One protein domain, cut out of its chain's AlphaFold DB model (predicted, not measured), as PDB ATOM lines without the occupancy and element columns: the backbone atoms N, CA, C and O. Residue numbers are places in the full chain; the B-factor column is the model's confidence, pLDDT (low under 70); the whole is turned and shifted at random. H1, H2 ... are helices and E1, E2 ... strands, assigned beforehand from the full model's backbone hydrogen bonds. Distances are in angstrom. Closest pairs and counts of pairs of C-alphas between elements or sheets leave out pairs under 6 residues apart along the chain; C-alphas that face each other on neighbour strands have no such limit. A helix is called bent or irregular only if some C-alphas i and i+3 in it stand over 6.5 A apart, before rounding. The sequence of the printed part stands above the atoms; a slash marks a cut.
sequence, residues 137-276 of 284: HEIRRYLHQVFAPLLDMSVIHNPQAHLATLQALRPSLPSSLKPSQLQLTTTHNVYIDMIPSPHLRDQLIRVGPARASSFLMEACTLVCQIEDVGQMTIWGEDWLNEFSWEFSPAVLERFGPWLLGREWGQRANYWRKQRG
ATOM      1  N   HIS A 137     147.292 264.453 201.983       93.56
ATOM      2  CA  HIS A 137     147.211 263.100 202.533       93.56
ATOM      3  C   HIS A 137     145.805 262.774 203.040       93.56
ATOM      4  O   HIS A 137     145.342 261.647 202.869       93.56
ATOM      5  N   GLU A 138     145.116 263.750 203.637       94.50
ATOM      6  CA  GLU A 138     143.729 263.590 204.082       94.50
ATOM      7  C   GLU A 138     142.792 263.454 202.887       94.50
ATOM      8  O   GLU A 138     141.973 262.533 202.856       94.50
ATOM      9  N   ILE A 139     142.982 264.287 201.859       95.38
ATOM     10  CA  ILE A 139     142.200 264.192 200.622       95.38
ATOM     11  C   ILE A 139     142.432 262.836 199.943       95.38
ATOM     12  O   ILE A 139     141.475 262.149 199.587       95.38
ATOM     13  N   ARG A 140     143.692 262.401 199.819       96.69
ATOM     14  CA  ARG A 140     144.036 261.087 199.259       96.69
ATOM     15  C   ARG A 140     143.374 259.966 200.053       96.69
ATOM     16  O   ARG A 140     142.753 259.091 199.459       96.69
ATOM     17  N   ARG A 141     143.465 259.993 201.386       96.56
ATOM     18  CA  ARG A 141     142.827 258.993 202.254       96.56
ATOM     19  C   ARG A 141     141.321 258.933 202.011       96.56
ATOM     20  O   ARG A 141     140.789 257.837 201.865       96.56
ATOM     21  N   TYR A 142     140.656 260.083 201.941       96.12
ATOM     22  CA  TYR A 142     139.227 260.156 201.648       96.12
ATOM     23  C   TYR A 142     138.896 259.544 200.279       96.12
ATOM     24  O   TYR A 142     138.021 258.686 200.184       96.12
ATOM     25  N   LEU A 143     139.634 259.912 199.227       97.38
ATOM     26  CA  LEU A 143     139.433 259.353 197.888       97.38
ATOM     27  C   LEU A 143     139.626 257.832 197.879       97.38
ATOM     28  O   LEU A 143     138.788 257.112 197.344       97.38
ATOM     29  N   HIS A 144     140.680 257.324 198.519       97.56
ATOM     30  CA  HIS A 144     140.925 255.881 198.641       97.56
ATOM     31  C   HIS A 144     139.805 255.152 199.390       97.56
ATOM     32  O   HIS A 144     139.480 254.024 199.038       97.56
ATOM     33  N   GLN A 145     139.179 255.786 200.383       97.06
ATOM     34  CA  GLN A 145     138.029 255.213 201.088       97.06
ATOM     35  C   GLN A 145     136.777 255.168 200.206       97.06
ATOM     36  O   GLN A 145     136.128 254.128 200.125       97.06
ATOM     37  N   VAL A 146     136.454 256.267 199.519       96.44
ATOM     38  CA  VAL A 146     135.285 256.349 198.624       96.44
ATOM     39  C   VAL A 146     135.401 255.360 197.462       96.44
ATOM     40  O   VAL A 146     134.416 254.731 197.080       96.44
ATOM     41  N   PHE A 147     136.608 255.196 196.918       97.88
ATOM     42  CA  PHE A 147     136.882 254.328 195.774       97.88
ATOM     43  C   PHE A 147     137.438 252.952 196.155       97.88
ATOM     44  O   PHE A 147     137.847 252.210 195.266       97.88
ATOM     45  N   ALA A 148     137.405 252.566 197.435       97.31
ATOM     46  CA  ALA A 148     137.917 251.276 197.903       97.31
ATOM     47  C   ALA A 148     137.430 250.066 197.072       97.31
ATOM     48  O   ALA A 148     138.259 249.207 196.773       97.31
ATOM     49  N   PRO A 149     136.162 249.999 196.600       97.19
ATOM     50  CA  PRO A 149     135.716 248.898 195.742       97.19
ATOM     51  C   PRO A 149     136.452 248.791 194.395       97.19
ATOM     52  O   PRO A 149     136.548 247.698 193.852       97.19
ATOM     53  N   LEU A 150     136.982 249.894 193.849       96.69
ATOM     54  CA  LEU A 150     137.781 249.876 192.611       96.69
ATOM     55  C   LEU A 150     139.233 249.453 192.840       96.69
ATOM     56  O   LEU A 150     139.919 249.082 191.891       96.69
ATOM     57  N   LEU A 151     139.703 249.542 194.085       95.75
ATOM     58  CA  LEU A 151     141.090 249.283 194.458       95.75
ATOM     59  C   LEU A 151     141.327 247.830 194.894       95.75
ATOM     60  O   LEU A 151     142.450 247.464 195.240       95.75
ATOM     61  N   ASP A 152     140.289 246.993 194.863       94.81
ATOM     62  CA  ASP A 152     140.433 245.560 195.086       94.81
ATOM     63  C   ASP A 152     141.245 244.907 193.956       94.81
ATOM     64  O   ASP A 152     141.056 245.194 192.771       94.81
ATOM     65  N   MET A 153     142.138 243.982 194.313       91.38
ATOM     66  CA  MET A 153     143.030 243.322 193.353       91.38
ATOM     67  C   MET A 153     142.279 242.593 192.235       91.38
ATOM     68  O   MET A 153     142.766 242.569 191.102       91.38
ATOM     69  N   SER A 154     141.105 242.027 192.529       92.56
ATOM     70  CA  SER A 154     140.262 241.354 191.535       92.56
ATOM     71  C   SER A 154     139.626 242.328 190.541       92.56
ATOM     72  O   SER A 154     139.359 241.947 189.402       92.56
ATOM     73  N   VAL A 155     139.434 243.586 190.945       94.94
ATOM     74  CA  VAL A 155     138.839 244.645 190.125       94.94
ATOM     75  C   VAL A 155     139.907 245.339 189.284       94.94
ATOM     76  O   VAL A 155     139.725 245.484 188.078       94.94
ATOM     77  N   ILE A 156     141.062 245.680 189.870       92.69
ATOM     78  CA  ILE A 156     142.168 246.364 189.170       92.69
ATOM     79  C   ILE A 156     142.647 245.578 187.940       92.69
ATOM     80  O   ILE A 156     142.955 246.166 186.904       92.69
ATOM     81  N   HIS A 157     142.714 244.247 188.040       92.56
ATOM     82  CA  HIS A 157     143.241 243.385 186.973       92.56
ATOM     83  C   HIS A 157     142.162 242.876 186.008       92.56
ATOM     84  O   HIS A 157     142.468 242.093 185.108       92.56
ATOM     85  N   ASN A 158     140.907 243.305 186.172       97.06
ATOM     86  CA  ASN A 158     139.783 242.867 185.353       97.06
ATOM     87  C   ASN A 158     139.003 244.082 184.818       97.06
ATOM     88  O   ASN A 158     138.173 244.644 185.536       97.06
ATOM     89  N   PRO A 159     139.214 244.469 183.545       96.19
ATOM     90  CA  PRO A 159     138.551 245.626 182.945       96.19
ATOM     91  C   PRO A 159     137.022 245.603 183.053       96.19
ATOM     92  O   PRO A 159     136.400 246.624 183.321       96.19
ATOM     93  N   GLN A 160     136.393 244.442 182.875       97.38
ATOM     94  CA  GLN A 160     134.939 244.309 182.949       97.38
ATOM     95  C   GLN A 160     134.434 244.514 184.380       97.38
ATOM     96  O   GLN A 160     133.439 245.211 184.583       97.38
ATOM     97  N   ALA A 161     135.129 243.945 185.369       97.75
ATOM     98  CA  ALA A 161     134.801 244.147 186.778       97.75
ATOM     99  C   ALA A 161     135.004 245.610 187.196       97.75
ATOM    100  O   ALA A 161     134.156 246.165 187.897       97.75
ATOM    101  N   HIS A 162     136.076 246.255 186.723       98.12
ATOM    102  CA  HIS A 162     136.332 247.683 186.927       98.12
ATOM    103  C   HIS A 162     135.177 248.542 186.413       98.12
ATOM    104  O   HIS A 162     134.584 249.282 187.198       98.12
ATOM    105  N   LEU A 163     134.792 248.396 185.142       98.25
ATOM    106  CA  LEU A 163     133.718 249.199 184.549       98.25
ATOM    107  C   LEU A 163     132.363 248.968 185.234       98.25
ATOM    108  O   LEU A 163     131.630 249.924 185.492       98.25
ATOM    109  N   ALA A 164     132.034 247.717 185.576       98.00
ATOM    110  CA  ALA A 164     130.798 247.392 186.287       98.00
ATOM    111  C   ALA A 164     130.762 248.006 187.696       98.00
ATOM    112  O   ALA A 164     129.748 248.580 188.103       98.00
ATOM    113  N   THR A 165     131.877 247.939 188.426       98.25
ATOM    114  CA  THR A 165     131.985 248.513 189.774       98.25
ATOM    115  C   THR A 165     131.926 250.041 189.724       98.25
ATOM    116  O   THR A 165     131.229 250.663 190.525       98.25
ATOM    117  N   LEU A 166     132.574 250.662 188.734       98.31
ATOM    118  CA  LEU A 166     132.530 252.109 188.522       98.31
ATOM    119  C   LEU A 166     131.108 252.600 188.202       98.31
ATOM    120  O   LEU A 166     130.652 253.601 188.758       98.31
ATOM    121  N   GLN A 167     130.377 251.870 187.353       98.12
ATOM    122  CA  GLN A 167     128.967 252.136 187.051       98.12
ATOM    123  C   GLN A 167     128.101 252.074 188.320       98.12
ATOM    124  O   GLN A 167     127.248 252.940 188.520       98.12
ATOM    125  N   ALA A 168     128.333 251.084 189.188       97.94
ATOM    126  CA  ALA A 168     127.600 250.920 190.443       97.94
ATOM    127  C   ALA A 168     127.897 252.034 191.466       97.94
ATOM    128  O   ALA A 168     127.004 252.417 192.220       97.94
ATOM    129  N   LEU A 169     129.115 252.589 191.466       97.25
ATOM    130  CA  LEU A 169     129.512 253.710 192.331       97.25
ATOM    131  C   LEU A 169     128.972 255.069 191.863       97.25
ATOM    132  O   LEU A 169     128.770 255.968 192.673       97.25
ATOM    133  N   ARG A 170     128.688 255.242 190.567       97.12
ATOM    134  CA  ARG A 170     128.237 256.517 189.976       97.12
ATOM    135  C   ARG A 170     127.186 257.315 190.780       97.12
ATOM    136  O   ARG A 170     127.354 258.535 190.858       97.12
ATOM    137  N   PRO A 171     126.094 256.736 191.321       97.12
ATOM    138  CA  PRO A 171     125.061 257.515 192.006       97.12
ATOM    139  C   PRO A 171     125.504 258.106 193.353       97.12
ATOM    140  O   PRO A 171     124.932 259.117 193.754       97.12
ATOM    141  N   SER A 172     126.503 257.527 194.032       96.00
ATOM    142  CA  SER A 172     126.976 258.005 195.341       96.00
ATOM    143  C   SER A 172     128.066 259.077 195.249       96.00
ATOM    144  O   SER A 172     128.375 259.728 196.246       96.00
ATOM    145  N   LEU A 173     128.649 259.281 194.066       96.75
ATOM    146  CA  LEU A 173     129.766 260.204 193.873       96.75
ATOM    147  C   LEU A 173     129.301 261.665 193.717       96.75
ATOM    148  O   LEU A 173     128.284 261.923 193.059       96.75
ATOM    149  N   PRO A 174     130.063 262.648 194.240       95.88
ATOM    150  CA  PRO A 174     129.821 264.062 193.958       95.88
ATOM    151  C   PRO A 174     130.065 264.371 192.474       95.88
ATOM    152  O   PRO A 174     130.742 263.625 191.766       95.88
ATOM    153  N   SER A 175     129.514 265.487 191.989       95.50
ATOM    154  CA  SER A 175     129.497 265.848 190.561       95.50
ATOM    155  C   SER A 175     130.871 265.802 189.882       95.50
ATOM    156  O   SER A 175     130.966 265.271 188.779       95.50
ATOM    157  N   SER A 176     131.928 266.292 190.537       96.06
ATOM    158  CA  SER A 176     133.299 266.297 190.004       96.06
ATOM    159  C   SER A 176     133.941 264.907 189.914       96.06
ATOM    160  O   SER A 176     134.856 264.715 189.115       96.06
ATOM    161  N   LEU A 177     133.443 263.926 190.677       97.81
ATOM    162  CA  LEU A 177     133.932 262.543 190.689       97.81
ATOM    163  C   LEU A 177     133.046 261.576 189.896       97.81
ATOM    164  O   LEU A 177     133.501 260.487 189.547       97.81
ATOM    165  N   LYS A 178     131.810 261.951 189.542       97.81
ATOM    166  CA  LYS A 178     130.924 261.094 188.733       97.81
ATOM    167  C   LYS A 178     131.609 260.691 187.421       97.81
ATOM    168  O   LYS A 178     132.085 261.580 186.714       97.81
ATOM    169  N   PRO A 179     131.669 259.395 187.075       98.31
ATOM    170  CA  PRO A 179     132.356 258.944 185.871       98.31
ATOM    171  C   PRO A 179     131.714 259.512 184.601       98.31
ATOM    172  O   PRO A 179     130.486 259.603 184.490       98.31
ATOM    173  N   SER A 180     132.559 259.885 183.642       98.06
ATOM    174  CA  SER A 180     132.157 260.292 182.299       98.06
ATOM    175  C   SER A 180     131.708 259.089 181.465       98.06
ATOM    176  O   SER A 180     131.976 257.931 181.791       98.06
ATOM    177  N   GLN A 181     131.054 259.352 180.331       97.75
ATOM    178  CA  GLN A 181     130.704 258.286 179.392       97.75
ATOM    179  C   GLN A 181     131.949 257.565 178.851       97.75
ATOM    180  O   GLN A 181     131.898 256.362 178.598       97.75
ATOM    181  N   LEU A 182     133.068 258.282 178.701       98.38
ATOM    182  CA  LEU A 182     134.322 257.712 178.223       98.38
ATOM    183  C   LEU A 182     134.903 256.725 179.245       98.38
ATOM    184  O   LEU A 182     135.279 255.620 178.865       98.38
ATOM    185  N   GLN A 183     134.888 257.081 180.535       98.38
ATOM    186  CA  GLN A 183     135.317 256.196 181.625       98.38
ATOM    187  C   GLN A 183     134.480 254.915 181.691       98.38
ATOM    188  O   GLN A 183     135.021 253.843 181.917       98.38
ATOM    189  N   LEU A 184     133.171 255.002 181.436       98.06
ATOM    190  CA  LEU A 184     132.257 253.853 181.505       98.06
ATOM    191  C   LEU A 184     132.332 252.913 180.296       98.06
ATOM    192  O   LEU A 184     131.729 251.842 180.313       98.06
ATOM    193  N   THR A 185     133.031 253.310 179.234       97.62
ATOM    194  CA  THR A 185     133.084 252.562 177.965       97.62
ATOM    195  C   THR A 185     134.497 252.193 177.528       97.62
ATOM    196  O   THR A 185     134.659 251.426 176.582       97.62
ATOM    197  N   THR A 186     135.522 252.706 178.210       97.88
ATOM    198  CA  THR A 186     136.925 252.554 177.813       97.88
ATOM    199  C   THR A 186     137.724 251.936 178.947       97.88
ATOM    200  O   THR A 186     137.694 252.444 180.061       97.88
ATOM    201  N   THR A 187     138.493 250.882 178.674       97.75
ATOM    202  CA  THR A 187     139.455 250.335 179.643       97.75
ATOM    203  C   THR A 187     140.543 251.361 179.952       97.75
ATOM    204  O   THR A 187     141.185 251.881 179.039       97.75
ATOM    205  N   HIS A 188     140.774 251.645 181.232       97.75
ATOM    206  CA  HIS A 188     141.728 252.660 181.675       97.75
ATOM    207  C   HIS A 188     142.275 252.342 183.076       97.75
ATOM    208  O   HIS A 188     141.882 251.363 183.701       97.75
ATOM    209  N   ASN A 189     143.228 253.141 183.561       96.69
ATOM    210  CA  ASN A 189     143.802 252.963 184.896       96.69
ATOM    211  C   ASN A 189     142.811 253.442 185.975       96.69
ATOM    212  O   ASN A 189     142.409 254.604 185.936       96.69
ATOM    213  N   VAL A 190     142.479 252.588 186.951       97.00
ATOM    214  CA  VAL A 190     141.500 252.868 188.025       97.00
ATOM    215  C   VAL A 190     141.781 254.155 188.811       97.00
ATOM    216  O   VAL A 190     140.857 254.817 189.275       97.00
ATOM    217  N   TYR A 191     143.049 254.565 188.935       97.88
ATOM    218  CA  TYR A 191     143.417 255.788 189.656       97.88
ATOM    219  C   TYR A 191     142.916 257.057 188.957       97.88
ATOM    220  O   TYR A 191     142.779 258.097 189.599       97.88
ATOM    221  N   ILE A 192     142.615 256.986 187.655       98.50
ATOM    222  CA  ILE A 192     142.014 258.100 186.917       98.50
ATOM    223  C   ILE A 192     140.631 258.422 187.495       98.50
ATOM    224  O   ILE A 192     140.302 259.597 187.622       98.50
ATOM    225  N   ASP A 193     139.847 257.425 187.915       98.44
ATOM    226  CA  ASP A 193     138.480 257.634 188.414       98.44
ATOM    227  C   ASP A 193     138.414 258.525 189.657       98.44
ATOM    228  O   ASP A 193     137.427 259.239 189.855       98.44
ATOM    229  N   MET A 194     139.496 258.535 190.437       98.06
ATOM    230  CA  MET A 194     139.632 259.251 191.703       98.06
ATOM    231  C   MET A 194     139.978 260.739 191.534       98.06
ATOM    232  O   MET A 194     139.988 261.474 192.518       98.06
ATOM    233  N   ILE A 195     140.292 261.202 190.320       98.19
ATOM    234  CA  ILE A 195     140.672 262.596 190.054       98.19
ATOM    235  C   ILE A 195     139.398 263.456 189.944       98.19
ATOM    236  O   ILE A 195     138.633 263.261 188.997       98.19
ATOM    237  N   PRO A 196     139.156 264.454 190.820       96.94
ATOM    238  CA  PRO A 196     137.979 265.330 190.745       96.94
ATOM    239  C   PRO A 196     138.120 266.422 189.665       96.94
ATOM    240  O   PRO A 196     137.964 267.611 189.911       96.94
ATOM    241  N   SER A 197     138.418 266.005 188.436       97.00
ATOM    242  CA  SER A 197     138.362 266.833 187.231       97.00
ATOM    243  C   SER A 197     137.884 265.954 186.072       97.00
ATOM    244  O   SER A 197     138.671 265.190 185.501       97.00
ATOM    245  N   PRO A 198     136.591 266.019 185.696       96.94
ATOM    246  CA  PRO A 198     136.056 265.247 184.576       96.94
ATOM    247  C   PRO A 198     136.831 265.481 183.275       96.94
ATOM    248  O   PRO A 198     137.107 264.533 182.545       96.94
ATOM    249  N   HIS A 199     137.247 266.726 183.025       96.44
ATOM    250  CA  HIS A 199     138.031 267.069 181.845       96.44
ATOM    251  C   HIS A 199     139.396 266.373 181.842       96.44
ATOM    252  O   HIS A 199     139.754 265.742 180.846       96.44
ATOM    253  N   LEU A 200     140.151 266.455 182.945       97.94
ATOM    254  CA  LEU A 200     141.480 265.849 183.032       97.94
ATOM    255  C   LEU A 200     141.418 264.322 182.913       97.94
ATOM    256  O   LEU A 200     142.256 263.735 182.231       97.94
ATOM    257  N   ARG A 201     140.405 263.682 183.510       98.44
ATOM    258  CA  ARG A 201     140.192 262.231 183.388       98.44
ATOM    259  C   ARG A 201     140.006 261.803 181.941       98.44
ATOM    260  O   ARG A 201     140.694 260.900 181.470       98.44
ATOM    261  N   ASP A 202     139.144 262.500 181.212       98.50
ATOM    262  CA  ASP A 202     138.911 262.192 179.809       98.50
ATOM    263  C   ASP A 202     140.162 262.422 178.944       98.50
ATOM    264  O   ASP A 202     140.419 261.651 178.017       98.50
ATOM    265  N   GLN A 203     140.966 263.453 179.243       98.25
ATOM    266  CA  GLN A 203     142.251 263.645 178.562       98.25
ATOM    267  C   GLN A 203     143.235 262.515 178.872       98.25
ATOM    268  O   GLN A 203     143.854 261.994 177.948       98.25
ATOM    269  N   LEU A 204     143.340 262.089 180.134       98.62
ATOM    270  CA  LEU A 204     144.192 260.970 180.547       98.62
ATOM    271  C   LEU A 204     143.822 259.666 179.832       98.62
ATOM    272  O   LEU A 204     144.706 258.916 179.426       98.62
ATOM    273  N   ILE A 205     142.532 259.417 179.610       98.56
ATOM    274  CA  ILE A 205     142.092 258.265 178.815       98.56
ATOM    275  C   ILE A 205     142.528 258.420 177.351       98.56
ATOM    276  O   ILE A 205     143.089 257.489 176.773       98.56
ATOM    277  N   ARG A 206     142.331 259.602 176.752       98.19
ATOM    278  CA  ARG A 206     142.664 259.864 175.340       98.19
ATOM    279  C   ARG A 206     144.156 259.778 175.021       98.19
ATOM    280  O   ARG A 206     144.515 259.305 173.946       98.19
ATOM    281  N   VAL A 207     145.032 260.219 175.925       97.81
ATOM    282  CA  VAL A 207     146.496 260.175 175.719       97.81
ATOM    283  C   VAL A 207     147.078 258.758 175.824       97.81
ATOM    284  O   VAL A 207     148.240 258.548 175.466       97.81
ATOM    285  N   GLY A 208     146.283 257.790 176.289       97.06
ATOM    286  CA  GLY A 208     146.633 256.377 176.365       97.06
ATOM    287  C   GLY A 208     147.379 255.960 177.643       97.06
ATOM    288  O   GLY A 208     147.934 256.791 178.370       97.06
ATOM    289  N   PRO A 209     147.437 254.642 177.916       96.62
ATOM    290  CA  PRO A 209     147.805 254.093 179.223       96.62
ATOM    291  C   PRO A 209     149.242 254.406 179.651       96.62
ATOM    292  O   PRO A 209     149.481 254.676 180.827       96.62
ATOM    293  N   ALA A 210     150.198 254.418 178.717       96.94
ATOM    294  CA  ALA A 210     151.600 254.697 179.030       96.94
ATOM    295  C   ALA A 210     151.798 256.149 179.499       96.94
ATOM    296  O   ALA A 210     152.423 256.397 180.530       96.94
ATOM    297  N   ARG A 211     151.212 257.113 178.774       97.56
ATOM    298  CA  ARG A 211     151.303 258.538 179.123       97.56
ATOM    299  C   ARG A 211     150.510 258.858 180.383       97.56
ATOM    300  O   ARG A 211     151.016 259.574 181.245       97.56
ATOM    301  N   ALA A 212     149.316 258.283 180.517       98.06
ATOM    302  CA  ALA A 212     148.515 258.418 181.726       98.06
ATOM    303  C   ALA A 212     149.265 257.897 182.961       98.06
ATOM    304  O   ALA A 212     149.340 258.596 183.967       98.06
ATOM    305  N   SER A 213     149.889 256.717 182.870       97.06
ATOM    306  CA  SER A 213     150.659 256.141 183.980       97.06
ATOM    307  C   SER A 213     151.861 257.005 184.368       97.06
ATOM    308  O   SER A 213     152.091 257.197 185.558       97.06
ATOM    309  N   SER A 214     152.581 257.592 183.402       97.56
ATOM    310  CA  SER A 214     153.664 258.545 183.704       97.56
ATOM    311  C   SER A 214     153.146 259.764 184.473       97.56
ATOM    312  O   SER A 214     153.709 260.121 185.502       97.56
ATOM    313  N   PHE A 215     152.028 260.368 184.055       98.44
ATOM    314  CA  PHE A 215     151.441 261.484 184.806       98.44
ATOM    315  C   PHE A 215     151.017 261.078 186.225       98.44
ATOM    316  O   PHE A 215     151.331 261.775 187.192       98.44
ATOM    317  N   LEU A 216     150.333 259.939 186.363       97.88
ATOM    318  CA  LEU A 216     149.862 259.439 187.653       97.88
ATOM    319  C   LEU A 216     151.018 259.209 188.636       97.88
ATOM    320  O   LEU A 216     150.940 259.647 189.780       97.88
ATOM    321  N   MET A 217     152.098 258.572 188.179       96.25
ATOM    322  CA  MET A 217     153.236 258.200 189.028       96.25
ATOM    323  C   MET A 217     154.195 259.353 189.330       96.25
ATOM    324  O   MET A 217     155.010 259.239 190.240       96.25
ATOM    325  N   GLU A 218     154.129 260.452 188.582       96.12
ATOM    326  CA  GLU A 218     155.133 261.516 188.691       96.12
ATOM    327  C   GLU A 218     154.551 262.852 189.138       96.12
ATOM    328  O   GLU A 218     155.273 263.650 189.727       96.12
ATOM    329  N   ALA A 219     153.263 263.102 188.890       96.81
ATOM    330  CA  ALA A 219     152.614 264.370 189.211       96.81
ATOM    331  C   ALA A 219     151.376 264.223 190.103       96.81
ATOM    332  O   ALA A 219     151.059 265.153 190.841       96.81
ATOM    333  N   CYS A 220     150.659 263.093 190.052       96.56
ATOM    334  CA  CYS A 220     149.339 262.970 190.674       96.56
ATOM    335  C   CYS A 220     149.375 262.487 192.137       96.56
ATOM    336  O   CYS A 220     148.749 261.489 192.501       96.56
ATOM    337  N   THR A 221     150.057 263.239 193.007       95.62
ATOM    338  CA  THR A 221     150.076 263.004 194.464       95.62
ATOM    339  C   THR A 221     148.684 263.031 195.102       95.62
ATOM    340  O   THR A 221     148.515 262.538 196.211       95.62
ATOM    341  N   LEU A 222     147.648 263.555 194.448       95.69
ATOM    342  CA  LEU A 222     146.301 263.524 195.016       95.69
ATOM    343  C   LEU A 222     145.734 262.107 195.159       95.69
ATOM    344  O   LEU A 222     145.062 261.813 196.143       95.69
ATOM    345  N   VAL A 223     145.989 261.237 194.180       95.88
ATOM    346  CA  VAL A 223     145.372 259.901 194.106       95.88
ATOM    347  C   VAL A 223     146.404 258.787 194.228       95.88
ATOM    348  O   VAL A 223     146.082 257.713 194.733       95.88
ATOM    349  N   CYS A 224     147.656 259.034 193.839       93.69
ATOM    350  CA  CYS A 224     148.728 258.051 193.911       93.69
ATOM    351  C   CYS A 224     149.593 258.258 195.159       93.69
ATOM    352  O   CYS A 224     149.927 259.384 195.536       93.69
ATOM    353  N   GLN A 225     149.985 257.153 195.796       91.06
ATOM    354  CA  GLN A 225     150.916 257.164 196.924       91.06
ATOM    355  C   GLN A 225     152.359 257.265 196.419       91.06
ATOM    356  O   GLN A 225     153.117 256.302 196.436       91.06
ATOM    357  N   ILE A 226     152.710 258.454 195.942       91.56
ATOM    358  CA  ILE A 226     154.059 258.818 195.506       91.56
ATOM    359  C   ILE A 226     154.648 259.848 196.471       91.56
ATOM    360  O   ILE A 226     153.914 260.467 197.248       91.56
ATOM    361  N   GLU A 227     155.969 260.008 196.442       89.94
ATOM    362  CA  GLU A 227     156.656 261.017 197.248       89.94
ATOM    363  C   GLU A 227     156.141 262.415 196.881       89.94
ATOM    364  O   GLU A 227     156.111 262.788 195.705       89.94
ATOM    365  N   ASP A 228     155.705 263.174 197.886       90.75
ATOM    366  CA  ASP A 228     155.230 264.541 197.702       90.75
ATOM    367  C   ASP A 228     156.405 265.514 197.811       90.75
ATOM    368  O   ASP A 228     156.833 265.903 198.899       90.75
ATOM    369  N   VAL A 229     156.940 265.887 196.651       92.81
ATOM    370  CA  VAL A 229     158.016 266.874 196.498       92.81
ATOM    371  C   VAL A 229     157.473 268.233 196.040       92.81
ATOM    372  O   VAL A 229     158.229 269.071 195.546       92.81
ATOM    373  N   GLY A 230     156.162 268.465 196.185       93.12
ATOM    374  CA  GLY A 230     155.493 269.697 195.767       93.12
ATOM    375  C   GLY A 230     155.106 269.715 194.288       93.12
ATOM    376  O   GLY A 230     155.168 270.763 193.645       93.12
ATOM    377  N   GLN A 231     154.732 268.564 193.718       96.56
ATOM    378  CA  GLN A 231     154.267 268.463 192.326       96.56
ATOM    379  C   GLN A 231     152.944 269.200 192.095       96.56
ATOM    380  O   GLN A 231     152.736 269.785 191.028       96.56
ATOM    381  N   MET A 232     152.067 269.202 193.098       96.25
ATOM    382  CA  MET A 232     150.839 269.987 193.102       96.25
ATOM    383  C   MET A 232     150.553 270.556 194.488       96.25
ATOM    384  O   MET A 232     151.067 270.082 195.499       96.25
ATOM    385  N   THR A 233     149.695 271.562 194.540       95.94
ATOM    386  CA  THR A 233     149.176 272.147 195.773       95.94
ATOM    387  C   THR A 233     147.683 272.390 195.613       95.94
ATOM    388  O   THR A 233     147.242 272.817 194.550       95.94
ATOM    389  N   ILE A 234     146.903 272.111 196.656       95.12
ATOM    390  CA  ILE A 234     145.454 272.328 196.660       95.12
ATOM    391  C   ILE A 234     145.142 273.418 197.677       95.12
ATOM    392  O   ILE A 234     145.417 273.256 198.861       95.12
ATOM    393  N   TRP A 235     144.572 274.520 197.222       94.00
ATOM    394  CA  TRP A 235     144.288 275.726 197.994       94.00
ATOM    395  C   TRP A 235     142.829 275.782 198.465       94.00
ATOM    396  O   TRP A 235     141.946 275.215 197.834       94.00
ATOM    397  N   GLY A 236     142.558 276.513 199.549       87.19
ATOM    398  CA  GLY A 236     141.190 276.756 200.036       87.19
ATOM    399  C   GLY A 236     140.571 275.537 200.717       87.19
ATOM    400  O   GLY A 236     141.295 274.649 201.123       87.19
ATOM    401  N   GLU A 237     139.251 275.479 200.868       85.38
ATOM    402  CA  GLU A 237     138.573 274.315 201.478       85.38
ATOM    403  C   GLU A 237     137.960 273.376 200.424       85.38
ATOM    404  O   GLU A 237     137.858 272.165 200.625       85.38
ATOM    405  N   ASP A 238     137.584 273.921 199.264       91.06
ATOM    406  CA  ASP A 238     136.955 273.171 198.178       91.06
ATOM    407  C   ASP A 238     138.007 272.521 197.270       91.06
ATOM    408  O   ASP A 238     138.347 273.011 196.191       91.06
ATOM    409  N   TRP A 239     138.545 271.395 197.727       93.38
ATOM    410  CA  TRP A 239     139.511 270.595 196.975       93.38
ATOM    411  C   TRP A 239     138.897 269.840 195.786       93.38
ATOM    412  O   TRP A 239     139.637 269.381 194.912       93.38
ATOM    413  N   LEU A 240     137.567 269.700 195.739       94.81
ATOM    414  CA  LEU A 240     136.844 269.084 194.620       94.81
ATOM    415  C   LEU A 240     136.757 270.018 193.410       94.81
ATOM    416  O   LEU A 240     136.480 269.554 192.301       94.81
ATOM    417  N   ASN A 241     136.982 271.313 193.615       93.94
ATOM    418  CA  ASN A 241     137.078 272.300 192.557       93.94
ATOM    419  C   ASN A 241     138.489 272.320 191.957       93.94
ATOM    420  O   ASN A 241     139.465 272.697 192.601       93.94
ATOM    421  N   GLU A 242     138.593 271.978 190.676       93.25
ATOM    422  CA  GLU A 242     139.856 271.990 189.929       93.25
ATOM    423  C   GLU A 242     140.514 273.378 189.817       93.25
ATOM    424  O   GLU A 242     141.695 273.471 189.481       93.25
ATOM    425  N   PHE A 243     139.786 274.466 190.089       93.31
ATOM    426  CA  PHE A 243     140.372 275.803 190.183       93.31
ATOM    427  C   PHE A 243     141.248 275.965 191.428       93.31
ATOM    428  O   PHE A 243     142.197 276.741 191.401       93.31
ATOM    429  N   SER A 244     140.985 275.204 192.492       94.44
ATOM    430  CA  SER A 244     141.752 275.211 193.743       94.44
ATOM    431  C   SER A 244     143.157 274.623 193.597       94.44
ATOM    432  O   SER A 244     143.953 274.660 194.528       94.44
ATOM    433  N   TRP A 245     143.482 274.048 192.447       95.94
ATOM    434  CA  TRP A 245     144.699 273.282 192.244       95.94
ATOM    435  C   TRP A 245     145.770 274.108 191.531       95.94
ATOM    436  O   TRP A 245     145.524 274.765 190.519       95.94
ATOM    437  N   GLU A 246     146.999 274.014 192.023       96.94
ATOM    438  CA  GLU A 246     148.200 274.571 191.412       96.94
ATOM    439  C   GLU A 246     149.174 273.433 191.108       96.94
ATOM    440  O   GLU A 246     149.685 272.792 192.022       96.94
ATOM    441  N   PHE A 247     149.473 273.200 189.829       98.00
ATOM    442  CA  PHE A 247     150.597 272.350 189.439       98.00
ATOM    443  C   PHE A 247     151.908 273.137 189.473       98.00
ATOM    444  O   PHE A 247     151.953 274.325 189.146       98.00
ATOM    445  N   SER A 248     152.993 272.459 189.847       97.12
ATOM    446  CA  SER A 248     154.319 273.069 189.911       97.12
ATOM    447  C   SER A 248     154.860 273.429 188.517       97.12
ATOM    448  O   SER A 248     154.422 272.861 187.510       97.12
ATOM    449  N   PRO A 249     155.862 274.328 188.425       97.19
ATOM    450  CA  PRO A 249     156.491 274.671 187.150       97.19
ATOM    451  C   PRO A 249     157.024 273.443 186.400       97.19
ATOM    452  O   PRO A 249     156.808 273.325 185.201       97.19
ATOM    453  N   ALA A 250     157.658 272.507 187.115       97.19
ATOM    454  CA  ALA A 250     158.227 271.293 186.530       97.19
ATOM    455  C   ALA A 250     157.144 270.355 185.973       97.19
ATOM    456  O   ALA A 250     157.324 269.740 184.922       97.19
ATOM    457  N   VAL A 251     155.992 270.270 186.648       98.12
ATOM    458  CA  VAL A 251     154.846 269.498 186.149       98.12
ATOM    459  C   VAL A 251     154.266 270.153 184.897       98.12
ATOM    460  O   VAL A 251     154.014 269.468 183.909       98.12
ATOM    461  N   LEU A 252     154.094 271.475 184.892       98.00
ATOM    462  CA  LEU A 252     153.566 272.196 183.732       98.00
ATOM    463  C   LEU A 252     154.521 272.166 182.533       98.00
ATOM    464  O   LEU A 252     154.063 272.037 181.403       98.00
ATOM    465  N   GLU A 253     155.832 272.231 182.750       97.00
ATOM    466  CA  GLU A 253     156.828 272.084 181.683       97.00
ATOM    467  C   GLU A 253     156.726 270.708 181.013       97.00
ATOM    468  O   GLU A 253     156.722 270.596 179.787       97.00
ATOM    469  N   ARG A 254     156.575 269.653 181.819       97.38
ATOM    470  CA  ARG A 254     156.588 268.273 181.332       97.38
ATOM    471  C   ARG A 254     155.254 267.789 180.763       97.38
ATOM    472  O   ARG A 254     155.227 267.089 179.748       97.38
ATOM    473  N   PHE A 255     154.154 268.110 181.435       98.12
ATOM    474  CA  PHE A 255     152.813 267.593 181.137       98.12
ATOM    475  C   PHE A 255     151.908 268.647 180.477       98.12
ATOM    476  O   PHE A 255     150.879 268.304 179.894       98.12
ATOM    477  N   GLY A 256     152.287 269.927 180.511       96.50
ATOM    478  CA  GLY A 256     151.548 271.031 179.889       96.50
ATOM    479  C   GLY A 256     151.263 270.837 178.400       96.50
ATOM    480  O   GLY A 256     150.091 270.869 178.028       96.50
ATOM    481  N   PRO A 257     152.269 270.573 177.544       95.56
ATOM    482  CA  PRO A 257     152.083 270.576 176.089       95.56
ATOM    483  C   PRO A 257     151.053 269.578 175.544       95.56
ATOM    484  O   PRO A 257     150.548 269.772 174.442       95.56
ATOM    485  N   TRP A 258     150.757 268.504 176.278       95.38
ATOM    486  CA  TRP A 258     149.934 267.400 175.778       95.38
ATOM    487  C   TRP A 258     148.815 266.947 176.726       95.38
ATOM    488  O   TRP A 258     147.989 266.142 176.304       95.38
ATOM    489  N   LEU A 259     148.769 267.431 177.975       97.56
ATOM    490  CA  LEU A 259     147.745 267.038 178.951       97.56
ATOM    491  C   LEU A 259     147.086 268.226 179.647       97.56
ATOM    492  O   LEU A 259     145.866 268.346 179.618       97.56
ATOM    493  N   LEU A 260     147.881 269.079 180.298       96.00
ATOM    494  CA  LEU A 260     147.353 270.148 181.151       96.00
ATOM    495  C   LEU A 260     147.010 271.418 180.350       96.00
ATOM    496  O   LEU A 260     146.154 272.193 180.746       96.00
ATOM    497  N   GLY A 261     147.621 271.657 179.192       92.88
ATOM    498  CA  GLY A 261     147.312 272.834 178.375       92.88
ATOM    499  C   GLY A 261     147.535 274.175 179.097       92.88
ATOM    500  O   GLY A 261     148.226 274.266 180.113       92.88
ATOM    501  N   ARG A 262     146.962 275.250 178.538       94.94
ATOM    502  CA  ARG A 262     147.178 276.630 179.015       94.94
ATOM    503  C   ARG A 262     146.410 276.954 180.300       94.94
ATOM    504  O   ARG A 262     146.953 277.626 181.174       94.94
ATOM    505  N   GLU A 263     145.192 276.437 180.429       94.62
ATOM    506  CA  GLU A 263     144.276 276.717 181.545       94.62
ATOM    507  C   GLU A 263     144.901 276.397 182.909       94.62
ATOM    508  O   GLU A 263     144.842 277.190 183.847       94.62
ATOM    509  N   TRP A 264     145.570 275.249 183.020       97.00
ATOM    510  CA  TRP A 264     146.197 274.822 184.268       97.00
ATOM    511  C   TRP A 264     147.381 275.708 184.674       97.00
ATOM    512  O   TRP A 264     147.583 275.963 185.862       97.00
ATOM    513  N   GLY A 265     148.133 276.240 183.708       97.25
ATOM    514  CA  GLY A 265     149.182 277.217 183.996       97.25
ATOM    515  C   GLY A 265     148.633 278.597 184.367       97.25
ATOM    516  O   GLY A 265     149.196 279.258 185.239       97.25
ATOM    517  N   GLN A 266     147.506 279.019 183.784       96.56
ATOM    518  CA  GLN A 266     146.818 280.256 184.178       96.56
ATOM    519  C   GLN A 266     146.284 280.165 185.615       96.56
ATOM    520  O   GLN A 266     146.473 281.097 186.399       96.56
ATOM    521  N   ARG A 267     145.714 279.016 186.008       95.50
ATOM    522  CA  ARG A 267     145.314 278.730 187.401       95.50
ATOM    523  C   ARG A 267     146.502 278.757 188.354       95.50
ATOM    524  O   ARG A 267     146.438 279.394 189.402       95.50
ATOM    525  N   ALA A 268     147.619 278.137 187.971       96.69
ATOM    526  CA  ALA A 268     148.843 278.226 188.756       96.69
ATOM    527  C   ALA A 268     149.284 279.690 188.923       96.69
ATOM    528  O   ALA A 268     149.582 280.127 190.032       96.69
ATOM    529  N   ASN A 269     149.248 280.490 187.855       97.00
ATOM    530  CA  ASN A 269     149.561 281.918 187.912       97.00
ATOM    531  C   ASN A 269     148.600 282.730 188.784       97.00
ATOM    532  O   ASN A 269     149.054 283.660 189.454       97.00
ATOM    533  N   TYR A 270     147.315 282.374 188.820       95.06
ATOM    534  CA  TYR A 270     146.352 282.965 189.744       95.06
ATOM    535  C   TYR A 270     146.805 282.769 191.195       95.06
ATOM    536  O   TYR A 270     147.001 283.754 191.906       95.06
ATOM    537  N   TRP A 271     147.074 281.530 191.616       94.12
ATOM    538  CA  TRP A 271     147.492 281.236 192.991       94.12
ATOM    539  C   TRP A 271     148.858 281.824 193.338       94.12
ATOM    540  O   TRP A 271     149.038 282.392 194.416       94.12
ATOM    541  N   ARG A 272     149.811 281.774 192.404       94.50
ATOM    542  CA  ARG A 272     151.137 282.387 192.568       94.50
ATOM    543  C   ARG A 272     151.037 283.893 192.790       94.50
ATOM    544  O   ARG A 272     151.720 284.410 193.672       94.50
ATOM    545  N   LYS A 273     150.144 284.581 192.065       94.19
ATOM    546  CA  LYS A 273     149.885 286.018 192.238       94.19
ATOM    547  C   LYS A 273     149.376 286.342 193.644       94.19
ATOM    548  O   LYS A 273     149.867 287.302 194.230       94.19
ATOM    549  N   GLN A 274     148.474 285.531 194.206       89.69
ATOM    550  CA  GLN A 274     147.939 285.754 195.561       89.69
ATOM    551  C   GLN A 274     149.027 285.751 196.645       89.69
ATOM    552  O   GLN A 274     148.884 286.401 197.675       89.69
ATOM    553  N   ARG A 275     150.137 285.039 196.408       91.94
ATOM    554  CA  ARG A 275     151.255 284.899 197.355       91.94
ATOM    555  C   ARG A 275     152.484 285.738 196.987       91.94
ATOM    556  O   ARG A 275     153.535 285.567 197.597       91.94
ATOM    557  N   GLY A 276     152.399 286.580 195.952       90.75
ATOM    558  CA  GLY A 276     153.544 287.343 195.439       90.75
ATOM    559  C   GLY A 276     154.653 286.489 194.802       90.75
ATOM    560  O   GLY A 276     155.792 286.941 194.694       90.75
TER     561      GLY A 276
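This is residues 137 to 276 of the 284 residues of an uncharacterized protein of Phialophora attinorum (UniProt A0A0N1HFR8). What shape do these atoms make? An elongated body of mostly short helices runs from H2 and H3 at one end, through H4 and H5 in the middle, to the bent helix H7 at the other end, where arm H7b folds back from H7a and packs on strand E2 of the small hairpin E1 and E2. H1 lies near H4 on the side away from H5, and H6 makes a corner with H5. What is it made of? The 140 printed residues hold seven named helices and two named strands, in the order H1 H2 H3 H4 H5 H6 E1 E2 H7; the class is mostly helix, and the one sheet, E1 - E2, is antiparallel. The whole is compact, with a radius of gyration of the C-alphas of 14.8 A and spans of 47 by 29 by 27 A.

Where do the first helices lie? H1, residues 137 to 146, begins at C-alpha 137 (147.211, 263.100, 202.533); H2 is residues 153 to 156. H3, residues 159 to 172, is 21.0 A long and irregular, with C-alphas 168 and 171 7.2 A apart. What follows? H4 is residues 190 to 194, H5 198 to 206, H6 209 to 218, E1 232 to 234 and E2 245 to 247. How does H7 run? By its hydrogen bonds residues 249 to 274 were assigned as one helix, but it is bent, with C-alphas 259 and 262 9.6 A apart. Its arms are H7a, residues 249 to 259, irregular with C-alphas 254 and 257 7.3 A apart, and H7b, residues 262 to 274, 18.9 A long and ending at C-alpha 274 (147.939, 285.754, 195.561).

What does the hub, H5, touch? It only just touches H4, with 3 pairs of C-alphas within 8 A, closest Ile 192 and Arg 201 at 5.7 A. It only just touches H7a, also with 3 pairs, closest C-alphas Gln 203 and Leu 259 at 6.5 A. With H6 it only just touches, with 3 pairs and only at the corner, closest C-alphas Leu 204 and Ala 212 at 5.2 A. What lies farther out? H2 and H3 touch only at the corner, closest C-alphas Val 155 and His 162 at 5.1 A. H1 is close to H4 but not clearly touching, closest C-alphas Leu 143 and Met 194 at 6.2 A. H7b touches H7a with residues 262 to 265 alone, at a shallow tilt of 26 degrees, opposite ways, closest C-alphas Leu 252 and Gly 265 at 6.7 A. What do the backbones show? In the hairpin E1 and E2, N 233 and O 246 are within hydrogen-bond range at 2.8 A; the closest C-alphas of E2 and H7b, Glu 246 and Ala 268, are 4.6 A apart. Every O i to N i+4 pair is within range in H1, H5, H6 and H7b, against 8 of 10 in H3, 5 of 7 in H7a and 0 of 1 in H4, where 2 of 2 O i to N i+3 pairs are; H2 is too short for an i+4 pair.

How far does it reach? The two C-alphas farthest apart, Gln 160 and Gly 276, are 48.5 A apart. Is anything missing or uncertain? The printed part has no cut, its mean pLDDT is 96.1, and no printed residue is under 70. Which links are long? They are H3 to H4, 17 residues, and H6 to E1, 13 residues.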